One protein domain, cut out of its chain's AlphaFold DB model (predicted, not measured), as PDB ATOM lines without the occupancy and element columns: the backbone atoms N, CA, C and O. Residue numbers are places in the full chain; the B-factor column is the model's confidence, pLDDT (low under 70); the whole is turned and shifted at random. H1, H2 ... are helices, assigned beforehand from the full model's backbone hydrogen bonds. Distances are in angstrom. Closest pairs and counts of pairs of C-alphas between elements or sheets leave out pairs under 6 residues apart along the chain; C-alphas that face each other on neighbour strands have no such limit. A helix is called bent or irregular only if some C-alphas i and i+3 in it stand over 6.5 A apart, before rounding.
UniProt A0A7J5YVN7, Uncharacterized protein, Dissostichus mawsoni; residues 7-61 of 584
ATOM      1  N   TRP A   7     -14.637 -39.291  31.749       52.28
ATOM      2  CA  TRP A   7     -14.600 -37.913  32.243       52.28
ATOM      3  C   TRP A   7     -14.249 -36.896  31.149       52.28
ATOM      4  O   TRP A   7     -14.790 -35.790  31.122       52.28
ATOM      5  N   SER A   8     -13.382 -37.270  30.205       56.50
ATOM      6  CA  SER A   8     -13.063 -36.445  29.032       56.50
ATOM      7  C   SER A   8     -14.237 -36.338  28.047       56.50
ATOM      8  O   SER A   8     -14.384 -35.315  27.379       56.50
ATOM      9  N   ILE A   9     -15.111 -37.352  28.001       54.19
ATOM     10  CA  ILE A   9     -16.335 -37.368  27.186       54.19
ATOM     11  C   ILE A   9     -17.408 -36.474  27.825       54.19
ATOM     12  O   ILE A   9     -17.986 -35.640  27.134       54.19
ATOM     13  N   ALA A  10     -17.596 -36.543  29.149       54.47
ATOM     14  CA  ALA A  10     -18.512 -35.658  29.881       54.47
ATOM     15  C   ALA A  10     -18.127 -34.164  29.794       54.47
ATOM     16  O   ALA A  10     -19.002 -33.295  29.795       54.47
ATOM     17  N   ARG A  11     -16.826 -33.852  29.666       53.78
ATOM     18  CA  ARG A  11     -16.330 -32.484  29.414       53.78
ATOM     19  C   ARG A  11     -16.678 -31.948  28.020       53.78
ATOM     20  O   ARG A  11     -16.691 -30.735  27.841       53.78
ATOM     21  N   ARG A  12     -16.949 -32.814  27.035       55.53
ATOM     22  CA  ARG A  12     -17.299 -32.399  25.661       55.53
ATOM     23  C   ARG A  12     -18.773 -32.035  25.506       55.53
ATOM     24  O   ARG A  12     -19.132 -31.339  24.558       55.53
ATOM     25  N   THR A  13     -19.629 -32.472  26.425       67.12
ATOM     26  CA  THR A  13     -21.065 -32.213  26.358       67.12
ATOM     27  C   THR A  13     -21.367 -30.792  26.835       67.12
ATOM     28  O   THR A  13     -21.096 -30.440  27.988       67.12
ATOM     29  N   LYS A  14     -21.934 -29.963  25.945       72.50
ATOM     30  CA  LYS A  14     -22.436 -28.624  26.295       72.50
ATOM     31  C   LYS A  14     -23.466 -28.732  27.421       72.50
ATOM     32  O   LYS A  14     -24.235 -29.692  27.474       72.50
ATOM     33  N   LEU A  15     -23.488 -27.734  28.303       80.88
ATOM     34  CA  LEU A  15     -24.519 -27.653  29.332       80.88
ATOM     35  C   LEU A  15     -25.900 -27.561  28.677       80.88
ATOM     36  O   LEU A  15     -26.077 -26.812  27.714       80.88
ATOM     37  N   GLN A  16     -26.879 -28.272  29.235       85.62
ATOM     38  CA  GLN A  16     -28.268 -28.117  28.814       85.62
ATOM     39  C   GLN A  16     -28.727 -26.662  29.043       85.62
ATOM     40  O   GLN A  16     -28.407 -26.095  30.099       85.62
ATOM     41  N   PRO A  17     -29.485 -26.050  28.111       85.69
ATOM     42  CA  PRO A  17     -29.919 -24.655  28.222       85.69
ATOM     43  C   PRO A  17     -30.654 -24.340  29.532       85.69
ATOM     44  O   PRO A  17     -30.411 -23.304  30.149       85.69
ATOM     45  N   GLU A  18     -31.485 -25.264  30.016       88.19
ATOM     46  CA  GLU A  18     -32.211 -25.116  31.284       88.19
ATOM     47  C   GLU A  18     -31.272 -25.011  32.489       88.19
ATOM     48  O   GLU A  18     -31.470 -24.186  33.386       88.19
ATOM     49  N   LYS A  19     -30.201 -25.814  32.504       87.62
ATOM     50  CA  LYS A  19     -29.201 -25.780  33.573       87.62
ATOM     51  C   LYS A  19     -28.405 -24.475  33.527       87.62
ATOM     52  O   LYS A  19     -28.180 -23.882  34.580       87.62
ATOM     53  N   LEU A  20     -28.060 -23.993  32.329       87.50
ATOM     54  CA  LEU A  20     -27.381 -22.708  32.122       87.50
ATOM     55  C   LEU A  20     -28.232 -21.544  32.658       87.50
ATOM     56  O   LEU A  20     -27.740 -20.687  33.400       87.50
ATOM     57  N   HIS A  21     -29.521 -21.542  32.315       87.62
ATOM     58  CA  HIS A  21     -30.480 -20.555  32.797       87.62
ATOM     59  C   HIS A  21     -30.622 -20.625  34.322       87.62
ATOM     60  O   HIS A  21     -30.509 -19.606  35.002       87.62
ATOM     61  N   SER A  22     -30.776 -21.829  34.881       91.38
ATOM     62  CA  SER A  22     -30.892 -22.048  36.326       91.38
ATOM     63  C   SER A  22     -29.672 -21.532  37.096       91.38
ATOM     64  O   SER A  22     -29.828 -20.802  38.075       91.38
ATOM     65  N   MET A  23     -28.453 -21.825  36.629       91.19
ATOM     66  CA  MET A  23     -27.217 -21.319  37.240       91.19
ATOM     67  C   MET A  23     -27.139 -19.790  37.189       91.19
ATOM     68  O   MET A  23     -26.934 -19.143  38.218       91.19
ATOM     69  N   THR A  24     -27.398 -19.205  36.017       91.25
ATOM     70  CA  THR A  24     -27.415 -17.746  35.826       91.25
ATOM     71  C   THR A  24     -28.441 -17.080  36.740       91.25
ATOM     72  O   THR A  24     -28.143 -16.077  37.394       91.25
ATOM     73  N   ARG A  25     -29.630 -17.678  36.864       91.31
ATOM     74  CA  ARG A  25     -30.696 -17.214  37.749       91.31
ATOM     75  C   ARG A  25     -30.294 -17.303  39.221       91.31
ATOM     76  O   ARG A  25     -30.569 -16.374  39.969       91.31
ATOM     77  N   LYS A  26     -29.623 -18.375  39.659       92.31
ATOM     78  CA  LYS A  26     -29.161 -18.535  41.051       92.31
ATOM     79  C   LYS A  26     -28.066 -17.535  41.416       92.31
ATOM     80  O   LYS A  26     -28.138 -16.950  42.491       92.31
ATOM     81  N   VAL A  27     -27.110 -17.283  40.523       91.25
ATOM     82  CA  VAL A  27     -26.068 -16.273  40.761       91.25
ATOM     83  C   VAL A  27     -26.649 -14.861  40.735       91.25
ATOM     84  O   VAL A  27     -26.357 -14.068  41.623       91.25
ATOM     85  N   THR A  28     -27.557 -14.563  39.802       89.69
ATOM     86  CA  THR A  28     -28.300 -13.289  39.813       89.69
ATOM     87  C   THR A  28     -29.102 -13.136  41.105       89.69
ATOM     88  O   THR A  28     -29.065 -12.078  41.725       89.69
ATOM     89  N   LYS A  29     -29.760 -14.211  41.566       90.25
ATOM     90  CA  LYS A  29     -30.473 -14.244  42.847       90.25
ATOM     91  C   LYS A  29     -29.534 -13.938  44.008       90.25
ATOM     92  O   LYS A  29     -29.923 -13.138  44.837       90.25
ATOM     93  N   TYR A  30     -28.340 -14.524  44.067       89.88
ATOM     94  CA  TYR A  30     -27.349 -14.210  45.103       89.88
ATOM     95  C   TYR A  30     -27.004 -12.716  45.106       89.88
ATOM     96  O   TYR A  30     -27.139 -12.056  46.130       89.88
ATOM     97  N   ILE A  31     -26.673 -12.148  43.942       87.12
ATOM     98  CA  ILE A  31     -26.328 -10.724  43.846       87.12
ATOM     99  C   ILE A  31     -27.491  -9.822  44.286       87.12
ATOM    100  O   ILE A  31     -27.291  -8.900  45.072       87.12
ATOM    101  N   VAL A  32     -28.706 -10.095  43.807       82.62
ATOM    102  CA  VAL A  32     -29.897  -9.281  44.098       82.62
ATOM    103  C   VAL A  32     -30.390  -9.478  45.531       82.62
ATOM    104  O   VAL A  32     -30.767  -8.513  46.194       82.62
ATOM    105  N   LYS A  33     -30.441 -10.730  46.000       80.56
ATOM    106  CA  LYS A  33     -31.055 -11.080  47.283       80.56
ATOM    107  C   LYS A  33     -30.166 -10.791  48.477       80.56
ATOM    108  O   LYS A  33     -30.654 -10.294  49.490       80.56
ATOM    109  N   ASP A  34     -28.870 -11.006  48.304       83.81
ATOM    110  CA  ASP A  34     -27.880 -10.759  49.349       83.81
ATOM    111  C   ASP A  34     -27.229  -9.385  49.182       83.81
ATOM    112  O   ASP A  34     -26.373  -9.002  49.980       83.81
ATOM    113  N   MET A  35     -27.650  -8.623  48.163       77.25
ATOM    114  CA  MET A  35     -27.193  -7.258  47.903       77.25
ATOM    115  C   MET A  35     -25.675  -7.172  47.765       77.25
ATOM    116  O   MET A  35     -25.025  -6.215  48.199       77.25
ATOM    117  N   ALA A  36     -25.105  -8.204  47.151       83.12
ATOM    118  CA  ALA A  36     -23.689  -8.239  46.876       83.12
ATOM    119  C   ALA A  36     -23.342  -7.138  45.856       83.12
ATOM    120  O   ALA A  36     -24.105  -6.892  44.915       83.12
ATOM    121  N   PRO A  37     -22.178  -6.479  45.983       85.31
ATOM    122  CA  PRO A  37     -21.725  -5.521  44.985       85.31
ATOM    123  C   PRO A  37     -21.717  -6.144  43.586       85.31
ATOM    124  O   PRO A  37     -21.270  -7.279  43.419       85.31
ATOM    125  N   LEU A  38     -22.117  -5.394  42.555       83.88
ATOM    126  CA  LEU A  38     -22.047  -5.875  41.164       83.88
ATOM    127  C   LEU A  38     -20.617  -6.246  40.742       83.88
ATOM    128  O   LEU A  38     -20.424  -7.027  39.817       83.88
ATOM    129  N   THR A  39     -19.604  -5.707  41.419       86.75
ATOM    130  CA  THR A  39     -18.193  -6.063  41.219       86.75
ATOM    131  C   THR A  39     -17.877  -7.503  41.628       86.75
ATOM    132  O   THR A  39     -16.913  -8.062  41.111       86.75
ATOM    133  N   THR A  40     -18.708  -8.143  42.458       89.69
ATOM    134  CA  THR A  40     -18.543  -9.542  42.893       89.69
ATOM    135  C   THR A  40     -18.459 -10.490  41.699       89.69
ATOM    136  O   THR A  40     -17.554 -11.314  41.635       89.69
ATOM    137  N   ILE A  41     -19.309 -10.302  40.680       88.94
ATOM    138  CA  ILE A  41     -19.304 -11.138  39.464       88.94
ATOM    139  C   ILE A  41     -18.036 -10.961  38.610       88.94
ATOM    140  O   ILE A  41     -17.751 -11.754  37.711       88.94
ATOM    141  N   SER A  42     -17.286  -9.885  38.856       87.25
ATOM    142  CA  SER A  42     -16.029  -9.568  38.173       87.25
ATOM    143  C   SER A  42     -14.798  -9.956  38.996       87.25
ATOM    144  O   SER A  42     -13.687  -9.838  38.488       87.25
ATOM    145  N   SER A  43     -14.971 -10.414  40.242       92.00
ATOM    146  CA  SER A  43     -13.864 -10.841  41.102       92.00
ATOM    147  C   SER A  43     -13.173 -12.083  40.517       92.00
ATOM    148  O   SER A  43     -13.867 -13.066  40.237       92.00
ATOM    149  N   PRO A  44     -11.833 -12.082  40.353       93.38
ATOM    150  CA  PRO A  44     -11.095 -13.230  39.824       93.38
ATOM    151  C   PRO A  44     -11.329 -14.508  40.636       93.38
ATOM    152  O   PRO A  44     -11.755 -15.509  40.073       93.38
ATOM    153  N   HIS A  45     -11.179 -14.440  41.961       94.75
ATOM    154  CA  HIS A  45     -11.367 -15.588  42.856       94.75
ATOM    155  C   HIS A  45     -12.818 -16.087  42.879       94.75
ATOM    156  O   HIS A  45     -13.074 -17.282  43.000       94.75
ATOM    157  N   PHE A  46     -13.793 -15.182  42.735       91.94
ATOM    158  CA  PHE A  46     -15.198 -15.588  42.645       91.94
ATOM    159  C   PHE A  46     -15.468 -16.358  41.349       91.94
ATOM    160  O   PHE A  46     -16.206 -17.335  41.357       91.94
ATOM    161  N   ARG A  47     -14.856 -15.938  40.237       91.56
ATOM    162  CA  ARG A  47     -14.964 -16.641  38.953       91.56
ATOM    163  C   ARG A  47     -14.245 -17.979  38.964       91.56
ATOM    164  O   ARG A  47     -14.819 -18.940  38.481       91.56
ATOM    165  N   GLU A  48     -13.054 -18.039  39.550       92.81
ATOM    166  CA  GLU A  48     -12.304 -19.283  39.738       92.81
ATOM    167  C   GLU A  48     -13.128 -20.310  40.523       92.81
ATOM    168  O   GLU A  48     -13.314 -21.434  40.070       92.81
ATOM    169  N   MET A  49     -13.737 -19.888  41.635       93.56
ATOM    170  CA  MET A  49     -14.648 -20.729  42.410       93.56
ATOM    171  C   MET A  49     -15.845 -21.223  41.577       93.56
ATOM    172  O   MET A  49     -16.224 -22.387  41.665       93.56
ATOM    173  N   LEU A  50     -16.466 -20.353  40.775       91.50
ATOM    174  CA  LEU A  50     -17.592 -20.735  39.913       91.50
ATOM    175  C   LEU A  50     -17.179 -21.690  38.784       91.50
ATOM    176  O   LEU A  50     -17.945 -22.596  38.453       91.50
ATOM    177  N   ASP A  51     -15.987 -21.499  38.217       89.56
ATOM    178  CA  ASP A  51     -15.411 -22.388  37.210       89.56
ATOM    179  C   ASP A  51     -15.081 -23.772  37.812       89.56
ATOM    180  O   ASP A  51     -15.260 -24.776  37.127       89.56
ATOM    181  N   GLU A  52     -14.679 -23.855  39.086       91.94
ATOM    182  CA  GLU A  52     -14.472 -25.141  39.775       91.94
ATOM    183  C   GLU A  52     -15.789 -25.913  39.955       91.94
ATOM    184  O   GLU A  52     -15.837 -27.129  39.772       91.94
ATOM    185  N   PHE A  53     -16.891 -25.212  40.251       88.12
ATOM    186  CA  PHE A  53     -18.207 -25.849  40.340       88.12
ATOM    187  C   PHE A  53     -18.707 -26.366  38.986       88.12
ATOM    188  O   PHE A  53     -19.222 -27.483  38.918       88.12
ATOM    189  N   ASP A  54     -18.607 -25.563  37.918       86.19
ATOM    190  CA  ASP A  54     -18.861 -26.019  36.545       86.19
ATOM    191  C   ASP A  54     -18.267 -25.059  35.497       86.19
ATOM    192  O   ASP A  54     -18.886 -24.069  35.099       86.19
ATOM    193  N   ASN A  55     -17.086 -25.397  34.977       86.00
ATOM    194  CA  ASN A  55     -16.345 -24.578  34.011       86.00
ATOM    195  C   ASN A  55     -17.020 -24.408  32.636       86.00
ATOM    196  O   ASN A  55     -16.562 -23.598  31.818       86.00
ATOM    197  N   ARG A  56     -18.089 -25.167  32.356       86.69
ATOM    198  CA  ARG A  56     -18.866 -25.069  31.111       86.69
ATOM    199  C   ARG A  56     -19.852 -23.906  31.159       86.69
ATOM    200  O   ARG A  56     -20.244 -23.404  30.105       86.69
ATOM    201  N   TRP A  57     -20.267 -23.477  32.351       89.00
ATOM    202  CA  TRP A  57     -21.054 -22.263  32.527       89.00
ATOM    203  C   TRP A  57     -20.115 -21.068  32.668       89.00
ATOM    204  O   TRP A  57     -19.164 -21.088  33.443       89.00
ATOM    205  N   LYS A  58     -20.388 -19.997  31.923       87.12
ATOM    206  CA  LYS A  58     -19.652 -18.741  32.056       87.12
ATOM    207  C   LYS A  58     -20.521 -17.710  32.742       87.12
ATOM    208  O   LYS A  58     -21.617 -17.395  32.279       87.12
ATOM    209  N   ALA A  59     -20.007 -17.192  33.852       87.31
ATOM    210  CA  ALA A  59     -20.679 -16.163  34.618       87.31
ATOM    211  C   ALA A  59     -20.956 -14.926  33.742       87.31
ATOM    212  O   ALA A  59     -20.086 -14.522  32.959       87.31
ATOM    213  N   PRO A  60     -22.139 -14.297  33.874       89.44
ATOM    214  CA  PRO A  60     -22.444 -13.075  33.146       89.44
ATOM    215  C   PRO A  60     -21.452 -11.973  33.523       89.44
ATOM    216  O   PRO A  60     -20.961 -11.898  34.651       89.44
ATOM    217  N   ASN A  61     -21.156 -11.084  32.579       87.44
ATOM    218  CA  ASN A  61     -20.383  -9.894  32.904       87.44
ATOM    219  C   ASN A  61     -21.263  -8.870  33.647       87.44
ATOM    220  O   ASN A  61     -22.491  -8.988  33.714       87.44
TER     221      ASN A  61
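What this domain is: This is residues 7 to 61 of the 584 residues of an uncharacterized protein of Dissostichus mawsoni (UniProt A0A7J5YVN7). The model is a loose U of helices: the long helix H2 makes one side, the chain turns at residues 34 to 37, and H3 and H4 make the other side, heading back with a gap between H2 and H4. Residues 55 to 61 fold back after H4 along the gap, and the small helix H1 lies off beyond the open end of the U. The printed part has 55 residues with four named helices, in the order H1, H2, H3, H4, and no named strand; the class is all helix. It is only just loose, close to compact, with a radius of gyration of the C-alphas of 12.2 A, and elongated, spanning 38 by 23 by 15 A.

How they stand to each other: H1, residues 7 to 10, is apart from H2, residues 17 to 33. H2 is close to but not clearly touching H3, residues 38 to 42; their closest C-alphas, those of Ile 31 and Leu 38, are 7.0 A apart. H3 is likewise close to but not clearly touching H4, residues 44 to 54; their closest C-alphas, those of Thr 40 and Phe 46, are 6.9 A apart. H2 and H4 are apart, and H1 is apart from H3 and H4. Every O i to N i+4 pair is within hydrogen-bond range in H2 and H4; in H3 it is 0 of 1, with 1 of 2 O i to N i+3 pairs within range, and H1 is too short for an O i to N i+4 pair.

Where its parts are: H1 begins at C-alpha 7, (-14.600, -37.913, 32.243), and measures 5.1 A from first to last C-alpha. H2 measures 23.4 A and begins at C-alpha 17, (-29.919, -24.655, 28.222). H3 measures 7.7 A and is neither bent nor irregular, but only just: C-alphas 38 and 41 are 6.2 A apart. H4 measures 15.3 A and ends at C-alpha 54, (-18.861, -26.019, 36.545).

The domain as a whole: The two C-alphas farthest apart, those of Ile 9 and Met 35, are 38.1 A apart. The printed part has no cut. The links from H2 to H3 and from H3 to H4 are tight, the link from H1 to H2 is short, and none is long. The mean pLDDT of the printed part is 83.9, and residues 7 to 13 are under 70.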